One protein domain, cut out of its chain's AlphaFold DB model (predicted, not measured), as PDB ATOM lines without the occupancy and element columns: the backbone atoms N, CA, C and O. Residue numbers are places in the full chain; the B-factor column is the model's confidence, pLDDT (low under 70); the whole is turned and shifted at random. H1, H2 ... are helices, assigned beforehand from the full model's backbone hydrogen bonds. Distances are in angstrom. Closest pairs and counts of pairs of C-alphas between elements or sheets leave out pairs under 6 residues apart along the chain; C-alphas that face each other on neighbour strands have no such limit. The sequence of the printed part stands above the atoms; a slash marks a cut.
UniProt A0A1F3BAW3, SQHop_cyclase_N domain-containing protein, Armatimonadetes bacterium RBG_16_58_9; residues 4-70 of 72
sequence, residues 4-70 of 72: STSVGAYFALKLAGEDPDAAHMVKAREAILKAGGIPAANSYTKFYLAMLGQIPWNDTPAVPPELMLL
ATOM      1  N   SER A   4      -8.307  67.838 120.498       94.81
ATOM      2  CA  SER A   4      -7.093  67.972 119.682       94.81
ATOM      3  C   SER A   4      -6.970  69.375 119.084       94.81
ATOM      4  O   SER A   4      -5.983  70.078 119.304       94.81
ATOM      5  N   THR A   5      -8.024  69.822 118.403       96.75
ATOM      6  CA  THR A   5      -8.094  71.143 117.772       96.75
ATOM      7  C   THR A   5      -8.012  72.258 118.812       96.75
ATOM      8  O   THR A   5      -7.252  73.209 118.638       96.75
ATOM      9  N   SER A   6      -8.757  72.148 119.917       97.25
ATOM     10  CA  SER A   6      -8.767  73.186 120.952       97.25
ATOM     11  C   SER A   6      -7.433  73.302 121.689       97.25
ATOM     12  O   SER A   6      -6.967  74.417 121.915       97.25
ATOM     13  N   VAL A   7      -6.782  72.180 122.018       97.62
ATOM     14  CA  VAL A   7      -5.442  72.168 122.626       97.62
ATOM     15  C   VAL A   7      -4.413  72.789 121.683       97.62
ATOM     16  O   VAL A   7      -3.639  73.646 122.112       97.62
ATOM     17  N   GLY A   8      -4.431  72.406 120.401       96.62
ATOM     18  CA  GLY A   8      -3.546  72.976 119.387       96.62
ATOM     19  C   GLY A   8      -3.731  74.487 119.228       96.62
ATOM     20  O   GLY A   8      -2.754  75.230 119.267       96.62
ATOM     21  N   ALA A   9      -4.978  74.960 119.131       97.19
ATOM     22  CA  ALA A   9      -5.290  76.384 119.009       97.19
ATOM     23  C   ALA A   9      -4.853  77.187 120.246       97.19
ATOM     24  O   ALA A   9      -4.208  78.223 120.112       97.19
ATOM     25  N   TYR A  10      -5.142  76.688 121.452       97.69
ATOM     26  CA  TYR A  10      -4.697  77.323 122.696       97.69
ATOM     27  C   TYR A  10      -3.171  77.415 122.771       97.69
ATOM     28  O   TYR A  10      -2.617  78.426 123.199       97.69
ATOM     29  N   PHE A  11      -2.473  76.365 122.340       96.75
ATOM     30  CA  PHE A  11      -1.020  76.375 122.328       96.75
ATOM     31  C   PHE A  11      -0.455  77.341 121.281       96.75
ATOM     32  O   PHE A  11       0.478  78.076 121.593       96.75
ATOM     33  N   ALA A  12      -1.060  77.417 120.094       97.00
ATOM     34  CA  ALA A  12      -0.686  78.387 119.070       97.00
ATOM     35  C   ALA A  12      -0.841  79.837 119.557       97.00
ATOM     36  O   ALA A  12       0.048  80.648 119.322       97.00
ATOM     37  N   LEU A  13      -1.912  80.152 120.297       97.56
ATOM     38  CA  LEU A  13      -2.102  81.476 120.900       97.56
ATOM     39  C   LEU A  13      -1.004  81.804 121.922       97.56
ATOM     40  O   LEU A  13      -0.420  82.883 121.860       97.56
ATOM     41  N   LYS A  14      -0.639  80.853 122.796       96.69
ATOM     42  CA  LYS A  14       0.502  81.040 123.715       96.69
ATOM     43  C   LYS A  14       1.809  81.312 122.962       96.69
ATOM     44  O   LYS A  14       2.578  82.173 123.371       96.69
ATOM     45  N   LEU A  15       2.062  80.597 121.863       96.00
ATOM     46  CA  LEU A  15       3.247  80.820 121.024       96.00
ATOM     47  C   LEU A  15       3.213  82.176 120.303       96.00
ATOM     48  O   LEU A  15       4.265  82.763 120.072       96.00
ATOM     49  N   ALA A  16       2.021  82.683 119.980       97.38
ATOM     50  CA  ALA A  16       1.824  84.013 119.411       97.38
ATOM     51  C   ALA A  16       1.991  85.152 120.438       97.38
ATOM     52  O   ALA A  16       1.963  86.319 120.053       97.38
ATOM     53  N   GLY A  17       2.193  84.827 121.720       97.44
ATOM     54  CA  GLY A  17       2.414  85.795 122.794       97.44
ATOM     55  C   GLY A  17       1.154  86.208 123.555       97.44
ATOM     56  O   GLY A  17       1.225  87.144 124.346       97.44
ATOM     57  N   GLU A  18       0.021  85.529 123.349       98.00
ATOM     58  CA  GLU A  18      -1.174  85.757 124.168       98.00
ATOM     59  C   GLU A  18      -0.922  85.370 125.629       98.00
ATOM     60  O   GLU A  18      -0.357  84.311 125.924       98.00
ATOM     61  N   ASP A  19      -1.394  86.220 126.541       97.81
ATOM     62  CA  ASP A  19      -1.288  85.999 127.980       97.81
ATOM     63  C   ASP A  19      -2.199  84.825 128.401       97.81
ATOM     64  O   ASP A  19      -3.420  84.908 128.227       97.81
ATOM     65  N   PRO A  20      -1.658  83.733 128.980       97.00
ATOM     66  CA  PRO A  20      -2.451  82.603 129.466       97.00
ATOM     67  C   PRO A  20      -3.543  82.971 130.481       97.00
ATOM     68  O   PRO A  20      -4.497  82.202 130.636       97.00
ATOM     69  N   ASP A  21      -3.407  84.112 131.157       98.00
ATOM     70  CA  ASP A  21      -4.355  84.610 132.153       98.00
ATOM     71  C   ASP A  21      -5.344  85.645 131.583       98.00
ATOM     72  O   ASP A  21      -6.263  86.084 132.280       98.00
ATOM     73  N   ALA A  22      -5.258  85.972 130.286       98.25
ATOM     74  CA  ALA A  22      -6.296  86.734 129.603       98.25
ATOM     75  C   ALA A  22      -7.646  85.996 129.658       98.25
ATOM     76  O   ALA A  22      -7.725  84.773 129.527       98.25
ATOM     77  N   ALA A  23      -8.750  86.743 129.777       98.25
ATOM     78  CA  ALA A  23     -10.086  86.169 129.990       98.25
ATOM     79  C   ALA A  23     -10.488  85.109 128.943       98.25
ATOM     80  O   ALA A  23     -11.136  84.110 129.267       98.25
ATOM     81  N   HIS A  24     -10.093  85.301 127.680       97.31
ATOM     82  CA  HIS A  24     -10.380  84.351 126.606       97.31
ATOM     83  C   HIS A  24      -9.507  83.085 126.688       97.31
ATOM     84  O   HIS A  24     -10.003  81.990 126.414       97.31
ATOM     85  N   MET A  25      -8.251  83.213 127.129       98.31
ATOM     86  CA  MET A  25      -7.328  82.097 127.349       98.31
ATOM     87  C   MET A  25      -7.772  81.243 128.535       98.31
ATOM     88  O   MET A  25      -7.880  80.023 128.400       98.31
ATOM     89  N   VAL A  26      -8.153  81.858 129.657       98.50
ATOM     90  CA  VAL A  26      -8.696  81.134 130.820       98.50
ATOM     91  C   VAL A  26      -9.934  80.328 130.429       98.50
ATOM     92  O   VAL A  26      -9.995  79.126 130.693       98.50
ATOM     93  N   LYS A  27     -10.879  80.944 129.709       97.88
ATOM     94  CA  LYS A  27     -12.087  80.261 129.224       97.88
ATOM     95  C   LYS A  27     -11.759  79.085 128.298       97.88
ATOM     96  O   LYS A  27     -12.382  78.027 128.396       97.88
ATOM     97  N   ALA A  28     -10.790  79.253 127.397       97.69
ATOM     98  CA  ALA A  28     -10.339  78.180 126.515       97.69
ATOM     99  C   ALA A  28      -9.695  77.032 127.309       97.69
ATOM    100  O   ALA A  28     -10.041  75.871 127.089       97.69
ATOM    101  N   ARG A  29      -8.828  77.346 128.280       97.75
ATOM    102  CA  ARG A  29      -8.195  76.373 129.184       97.75
ATOM    103  C   ARG A  29      -9.237  75.567 129.956       97.75
ATOM    104  O   ARG A  29      -9.161  74.343 129.972       97.75
ATOM    105  N   GLU A  30     -10.233  76.221 130.544       98.00
ATOM    106  CA  GLU A  30     -11.320  75.550 131.272       98.00
ATOM    107  C   GLU A  30     -12.142  74.628 130.370       98.00
ATOM    108  O   GLU A  30     -12.430  73.487 130.740       98.00
ATOM    109  N   ALA A  31     -12.485  75.087 129.164       97.75
ATOM    110  CA  ALA A  31     -13.198  74.263 128.198       97.75
ATOM    111  C   ALA A  31     -12.373  73.023 127.819       97.75
ATOM    112  O   ALA A  31     -12.908  71.913 127.808       97.75
ATOM    113  N   ILE A  32     -11.072  73.194 127.554       97.94
ATOM    114  CA  ILE A  32     -10.136  72.108 127.225       97.94
ATOM    115  C   ILE A  32     -10.075  71.087 128.360       97.94
ATOM    116  O   ILE A  32     -10.215  69.890 128.108       97.94
ATOM    117  N   LEU A  33      -9.925  71.543 129.604       97.44
ATOM    118  CA  LEU A  33      -9.903  70.666 130.776       97.44
ATOM    119  C   LEU A  33     -11.223  69.899 130.928       97.44
ATOM    120  O   LEU A  33     -11.203  68.689 131.141       97.44
ATOM    121  N   LYS A  34     -12.368  70.562 130.719       97.38
ATOM    122  CA  LYS A  34     -13.693  69.919 130.740       97.38
ATOM    123  C   LYS A  34     -13.866  68.865 129.640       97.38
ATOM    124  O   LYS A  34     -14.616  67.913 129.828       97.38
ATOM    125  N   ALA A  35     -13.182  69.017 128.508       95.69
ATOM    126  CA  ALA A  35     -13.173  68.040 127.420       95.69
ATOM    127  C   ALA A  35     -12.150  66.899 127.609       95.69
ATOM    128  O   ALA A  35     -11.987  66.085 126.704       95.69
ATOM    129  N   GLY A  36     -11.476  66.823 128.761       95.81
ATOM    130  CA  GLY A  36     -10.503  65.770 129.076       95.81
ATOM    131  C   GLY A  36      -9.042  66.153 128.826       95.81
ATOM    132  O   GLY A  36      -8.157  65.312 128.977       95.81
ATOM    133  N   GLY A  37      -8.771  67.415 128.478       95.56
ATOM    134  CA  GLY A  37      -7.422  67.968 128.372       95.56
ATOM    135  C   GLY A  37      -6.539  67.289 127.321       95.56
ATOM    136  O   GLY A  37      -7.013  66.697 126.354       95.56
ATOM    137  N   ILE A  38      -5.222  67.373 127.530       95.06
ATOM    138  CA  ILE A  38      -4.214  66.735 126.669       95.06
ATOM    139  C   ILE A  38      -4.395  65.203 126.583       95.06
ATOM    140  O   ILE A  38      -4.247  64.671 125.482       95.06
ATOM    141  N   PRO A  39      -4.759  64.466 127.655       94.12
ATOM    142  CA  PRO A  39      -5.005  63.024 127.555       94.12
ATOM    143  C   PRO A  39      -6.066  62.636 126.515       94.12
ATOM    144  O   PRO A  39      -5.886  61.625 125.833       94.12
ATOM    145  N   ALA A  40      -7.112  63.452 126.345       95.69
ATOM    146  CA  ALA A  40      -8.170  63.249 125.352       95.69
ATOM    147  C   ALA A  40      -7.781  63.676 123.922       95.69
ATOM    148  O   ALA A  40      -8.508  63.381 122.974       95.69
ATOM    149  N   ALA A  41      -6.650  64.366 123.745       95.62
ATOM    150  CA  ALA A  41      -6.156  64.740 122.428       95.62
ATOM    151  C   ALA A  41      -5.575  63.531 121.675       95.62
ATOM    152  O   ALA A  41      -5.068  62.566 122.261       95.62
ATOM    153  N   ASN A  42      -5.625  63.600 120.347       94.31
ATOM    154  CA  ASN A  42      -5.090  62.565 119.472       94.31
ATOM    155  C   ASN A  42      -3.549  62.509 119.491       94.31
ATOM    156  O   ASN A  42      -2.859  63.397 120.002       94.31
ATOM    157  N   SER A  43      -3.008  61.453 118.881       92.81
ATOM    158  CA  SER A  43      -1.568  61.183 118.793       92.81
ATOM    159  C   SER A  43      -0.781  62.328 118.154       92.81
ATOM    160  O   SER A  43       0.308  62.652 118.611       92.81
ATOM    161  N   TYR A  44      -1.350  62.972 117.130       92.69
ATOM    162  CA  TYR A  44      -0.706  64.062 116.393       92.69
ATOM    163  C   TYR A  44      -0.517  65.313 117.259       92.69
ATOM    164  O   TYR A  44       0.545  65.932 117.261       92.69
ATOM    165  N   THR A  45      -1.533  65.663 118.049       95.31
ATOM    166  CA  THR A  45      -1.470  66.800 118.977       95.31
ATOM    167  C   THR A  45      -0.442  66.541 120.070       95.31
ATOM    168  O   THR A  45       0.387  67.403 120.358       95.31
ATOM    169  N   LYS A  46      -0.449  65.332 120.646       95.50
ATOM    170  CA  LYS A  46       0.534  64.915 121.654       95.50
ATOM    171  C   LYS A  46       1.959  64.951 121.095       95.50
ATOM    172  O   LYS A  46       2.844  65.485 121.751       95.50
ATOM    173  N   PHE A  47       2.164  64.479 119.866       94.62
ATOM    174  CA  PHE A  47       3.457  64.540 119.179       94.62
ATOM    175  C   PHE A  47       4.005  65.972 119.081       94.62
ATOM    176  O   PHE A  47       5.138  66.223 119.490       94.62
ATOM    177  N   TYR A  48       3.199  66.936 118.620       94.31
ATOM    178  CA  TYR A  48       3.635  68.337 118.544       94.31
ATOM    179  C   TYR A  48       3.907  68.956 119.918       94.31
ATOM    180  O   TYR A  48       4.865  69.712 120.076       94.31
ATOM    181  N   LEU A  49       3.095  68.628 120.925       96.00
ATOM    182  CA  LEU A  49       3.324  69.089 122.293       96.00
ATOM    183  C   LEU A  49       4.628  68.528 122.873       96.00
ATOM    184  O   LEU A  49       5.356  69.277 123.519       96.00
ATOM    185  N   ALA A  50       4.949  67.257 122.621       95.75
ATOM    186  CA  ALA A  50       6.206  66.649 123.055       95.75
ATOM    187  C   ALA A  50       7.414  67.263 122.338       95.75
ATOM    188  O   ALA A  50       8.404  67.613 122.979       95.75
ATOM    189  N   MET A  51       7.303  67.483 121.025       94.25
ATOM    190  CA  MET A  51       8.331  68.155 120.226       94.25
ATOM    191  C   MET A  51       8.655  69.555 120.757       94.25
ATOM    192  O   MET A  51       9.816  69.956 120.771       94.25
ATOM    193  N   LEU A  52       7.641  70.280 121.231       95.12
ATOM    194  CA  LEU A  52       7.774  71.619 121.811       95.12
ATOM    195  C   LEU A  52       7.930  71.596 123.346       95.12
ATOM    196  O   LEU A  52       7.731  72.613 124.014       95.12
ATOM    197  N   GLY A  53       8.274  70.436 123.918       94.75
ATOM    198  CA  GLY A  53       8.645  70.267 125.326       94.75
ATOM    199  C   GLY A  53       7.514  70.462 126.340       94.75
ATOM    200  O   GLY A  53       7.789  70.658 127.519       94.75
ATOM    201  N   GLN A  54       6.249  70.442 125.912       95.50
ATOM    202  CA  GLN A  54       5.091  70.641 126.796       95.50
ATOM    203  C   GLN A  54       4.677  69.371 127.544       95.50
ATOM    204  O   GLN A  54       4.046  69.465 128.594       95.50
ATOM    205  N   ILE A  55       5.002  68.198 126.997       95.50
ATOM    206  CA  ILE A  55       4.781  66.888 127.621       95.50
ATOM    207  C   ILE A  55       6.002  65.987 127.377       95.50
ATOM    208  O   ILE A  55       6.729  66.209 126.405       95.50
ATOM    209  N   PRO A  56       6.256  64.975 128.222       95.44
ATOM    210  CA  PRO A  56       7.317  64.009 127.962       95.44
ATOM    211  C   PRO A  56       6.992  63.151 126.731       95.44
ATOM    212  O   PRO A  56       5.841  62.801 126.478       95.44
ATOM    213  N   TRP A  57       8.024  62.735 125.995       93.31
ATOM    214  CA  TRP A  57       7.874  61.835 124.843       93.31
ATOM    215  C   TRP A  57       7.208  60.498 125.193       93.31
ATOM    216  O   TRP A  57       6.515  59.927 124.354       93.31
ATOM    217  N   ASN A  58       7.339  60.040 126.441       92.81
ATOM    218  CA  ASN A  58       6.687  58.824 126.935       92.81
ATOM    219  C   ASN A  58       5.147  58.904 126.923       92.81
ATOM    220  O   ASN A  58       4.495  57.864 126.945       92.81
ATOM    221  N   ASP A  59       4.572  60.108 126.845       91.56
ATOM    222  CA  ASP A  59       3.121  60.317 126.749       91.56
ATOM    223  C   ASP A  59       2.618  60.318 125.292       91.56
ATOM    224  O   ASP A  59       1.420  60.478 125.028       91.56
ATOM    225  N   THR A  60       3.521  60.142 124.322       91.44
ATOM    226  CA  THR A  60       3.190  60.017 122.899       91.44
ATOM    227  C   THR A  60       3.224  58.552 122.460       91.44
ATOM    228  O   THR A  60       4.067  57.788 122.931       91.44
ATOM    229  N   PRO A  61       2.331  58.120 121.550       85.94
ATOM    230  CA  PRO A  61       2.423  56.786 120.974       85.94
ATOM    231  C   PRO A  61       3.753  56.604 120.241       85.94
ATOM    232  O   PRO A  61       4.103  57.414 119.381       85.94
ATOM    233  N   ALA A  62       4.468  55.526 120.556       85.88
ATOM    234  CA  ALA A  62       5.695  55.184 119.857       85.88
ATOM    235  C   ALA A  62       5.381  54.790 118.406       85.88
ATOM    236  O   ALA A  62       4.560  53.906 118.155       85.88
ATOM    237  N   VAL A  63       6.068  55.426 117.458       84.19
ATOM    238  CA  VAL A  63       6.105  55.005 116.054       84.19
ATOM    239  C   VAL A  63       7.535  54.546 115.771       84.19
ATOM    240  O   VAL A  63       8.380  55.379 115.440       84.19
ATOM    241  N   PRO A  64       7.843  53.254 115.990       87.88
ATOM    242  CA  PRO A  64       9.199  52.756 115.831       87.88
ATOM    243  C   PRO A  64       9.654  52.897 114.372       87.88
ATOM    244  O   PRO A  64       8.912  52.493 113.469       87.88
ATOM    245  N   PRO A  65      10.852  53.450 114.106       89.88
ATOM    246  CA  PRO A  65      11.386  53.540 112.747       89.88
ATOM    247  C   PRO A  65      11.541  52.162 112.082       89.88
ATOM    248  O   PRO A  65      11.478  52.060 110.859       89.88
ATOM    249  N   GLU A  66      11.662  51.091 112.868       95.06
ATOM    250  CA  GLU A  66      11.725  49.698 112.420       95.06
ATOM    251  C   GLU A  66      10.465  49.247 111.670       95.06
ATOM    252  O   GLU A  66      10.536  48.292 110.900       95.06
ATOM    253  N   LEU A  67       9.327  49.943 111.820       91.31
ATOM    254  CA  LEU A  67       8.125  49.680 111.016       91.31
ATOM    255  C   LEU A  67       8.396  49.776 109.510       91.31
ATOM    256  O   LEU A  67       7.743  49.088 108.732       91.31
ATOM    257  N   MET A  68       9.384  50.577 109.099       93.00
ATOM    258  CA  MET A  68       9.797  50.704 107.698       93.00
ATOM    259  C   MET A  68      10.457  49.436 107.137       93.00
ATOM    260  O   MET A  68      10.630  49.328 105.927       93.00
ATOM    261  N   LEU A  69      10.843  48.489 107.997       95.50
ATOM    262  CA  LEU A  69      11.497  47.234 107.618       95.50
ATOM    263  C   LEU A  69      10.510  46.066 107.470       95.50
ATOM    264  O   LEU A  69      10.936  44.948 107.179       95.50
ATOM    265  N   LEU A  70       9.210  46.291 107.695       94.06
ATOM    266  CA  LEU A  70       8.203  45.245 107.540       94.06
ATOM    267  C   LEU A  70       8.080  44.824 106.064       94.06
ATOM    268  O   LEU A  70       8.059  45.685 105.181       94.06
TER     269      LEU A  70
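Overview. This is residues 4 to 70 of the 72 residues of the protein "SQHop_cyclase_N domain-containing protein" of Armatimonadetes bacterium RBG_16_58_9 (UniProt A0A1F3BAW3). A small helical body trails a thin tail: H1 and H2 make a helical hairpin, H3 sits on the other side of H1 from H2, and residues 63 to 70, which include the short H4, stick out from the body. The printed part has 67 residues with four named helices, H1, H2, H3, H4 in that order, and no named strand, and its class is all helix. It is loose, with a radius of gyration of the C-alphas of 14.1 A, and spans 50 by 24 by 17 A, the tail adding to the length.

Arrangement. Start at H1, residues 4 to 15, and look for H2, residues 23 to 34. They touch, H1 with residues 6 to 10 alone, closest at the C-alphas of Ser 6 and Ile 32, 6.5 A apart. This hairpin runs opposite ways at a shallow tilt of 33 degrees, only just short of steep. H3, residues 43 to 51, only just touches H1, with 3 pairs of C-alphas within 8 A, using residues 4 to 8 of H1 alone. The closest C-alphas are those of Ser 4 and Thr 45, 5.8 A apart; the two helices run the same way at a shallow tilt of 22 degrees. H2 and H3 are apart. H4, residues 65 to 69, touches no helix. In H1, H2 and H3 every O i to N i+4 pair is within hydrogen-bond range; H4 has 0 of 1, but 2 of 2 O i to N i+3 pairs.

Along the chain. Find C-alpha 4 at (-7.093, 67.972, 119.682); from there H1 runs 16.5 A to C-alpha 15. H2 covers 16.7 A, H3 12.2 A from C-alpha 43 at (-1.568, 61.183, 118.793). H4 ends at C-alpha 69, (11.497, 47.234, 107.618).

Size, cuts and confidence. The C-alphas farthest apart, of Ala 23 and Leu 70, are 50.1 A apart. The printed part has no cut, the link H3 to H4 is long, and no printed residue is under 70 in pLDDT.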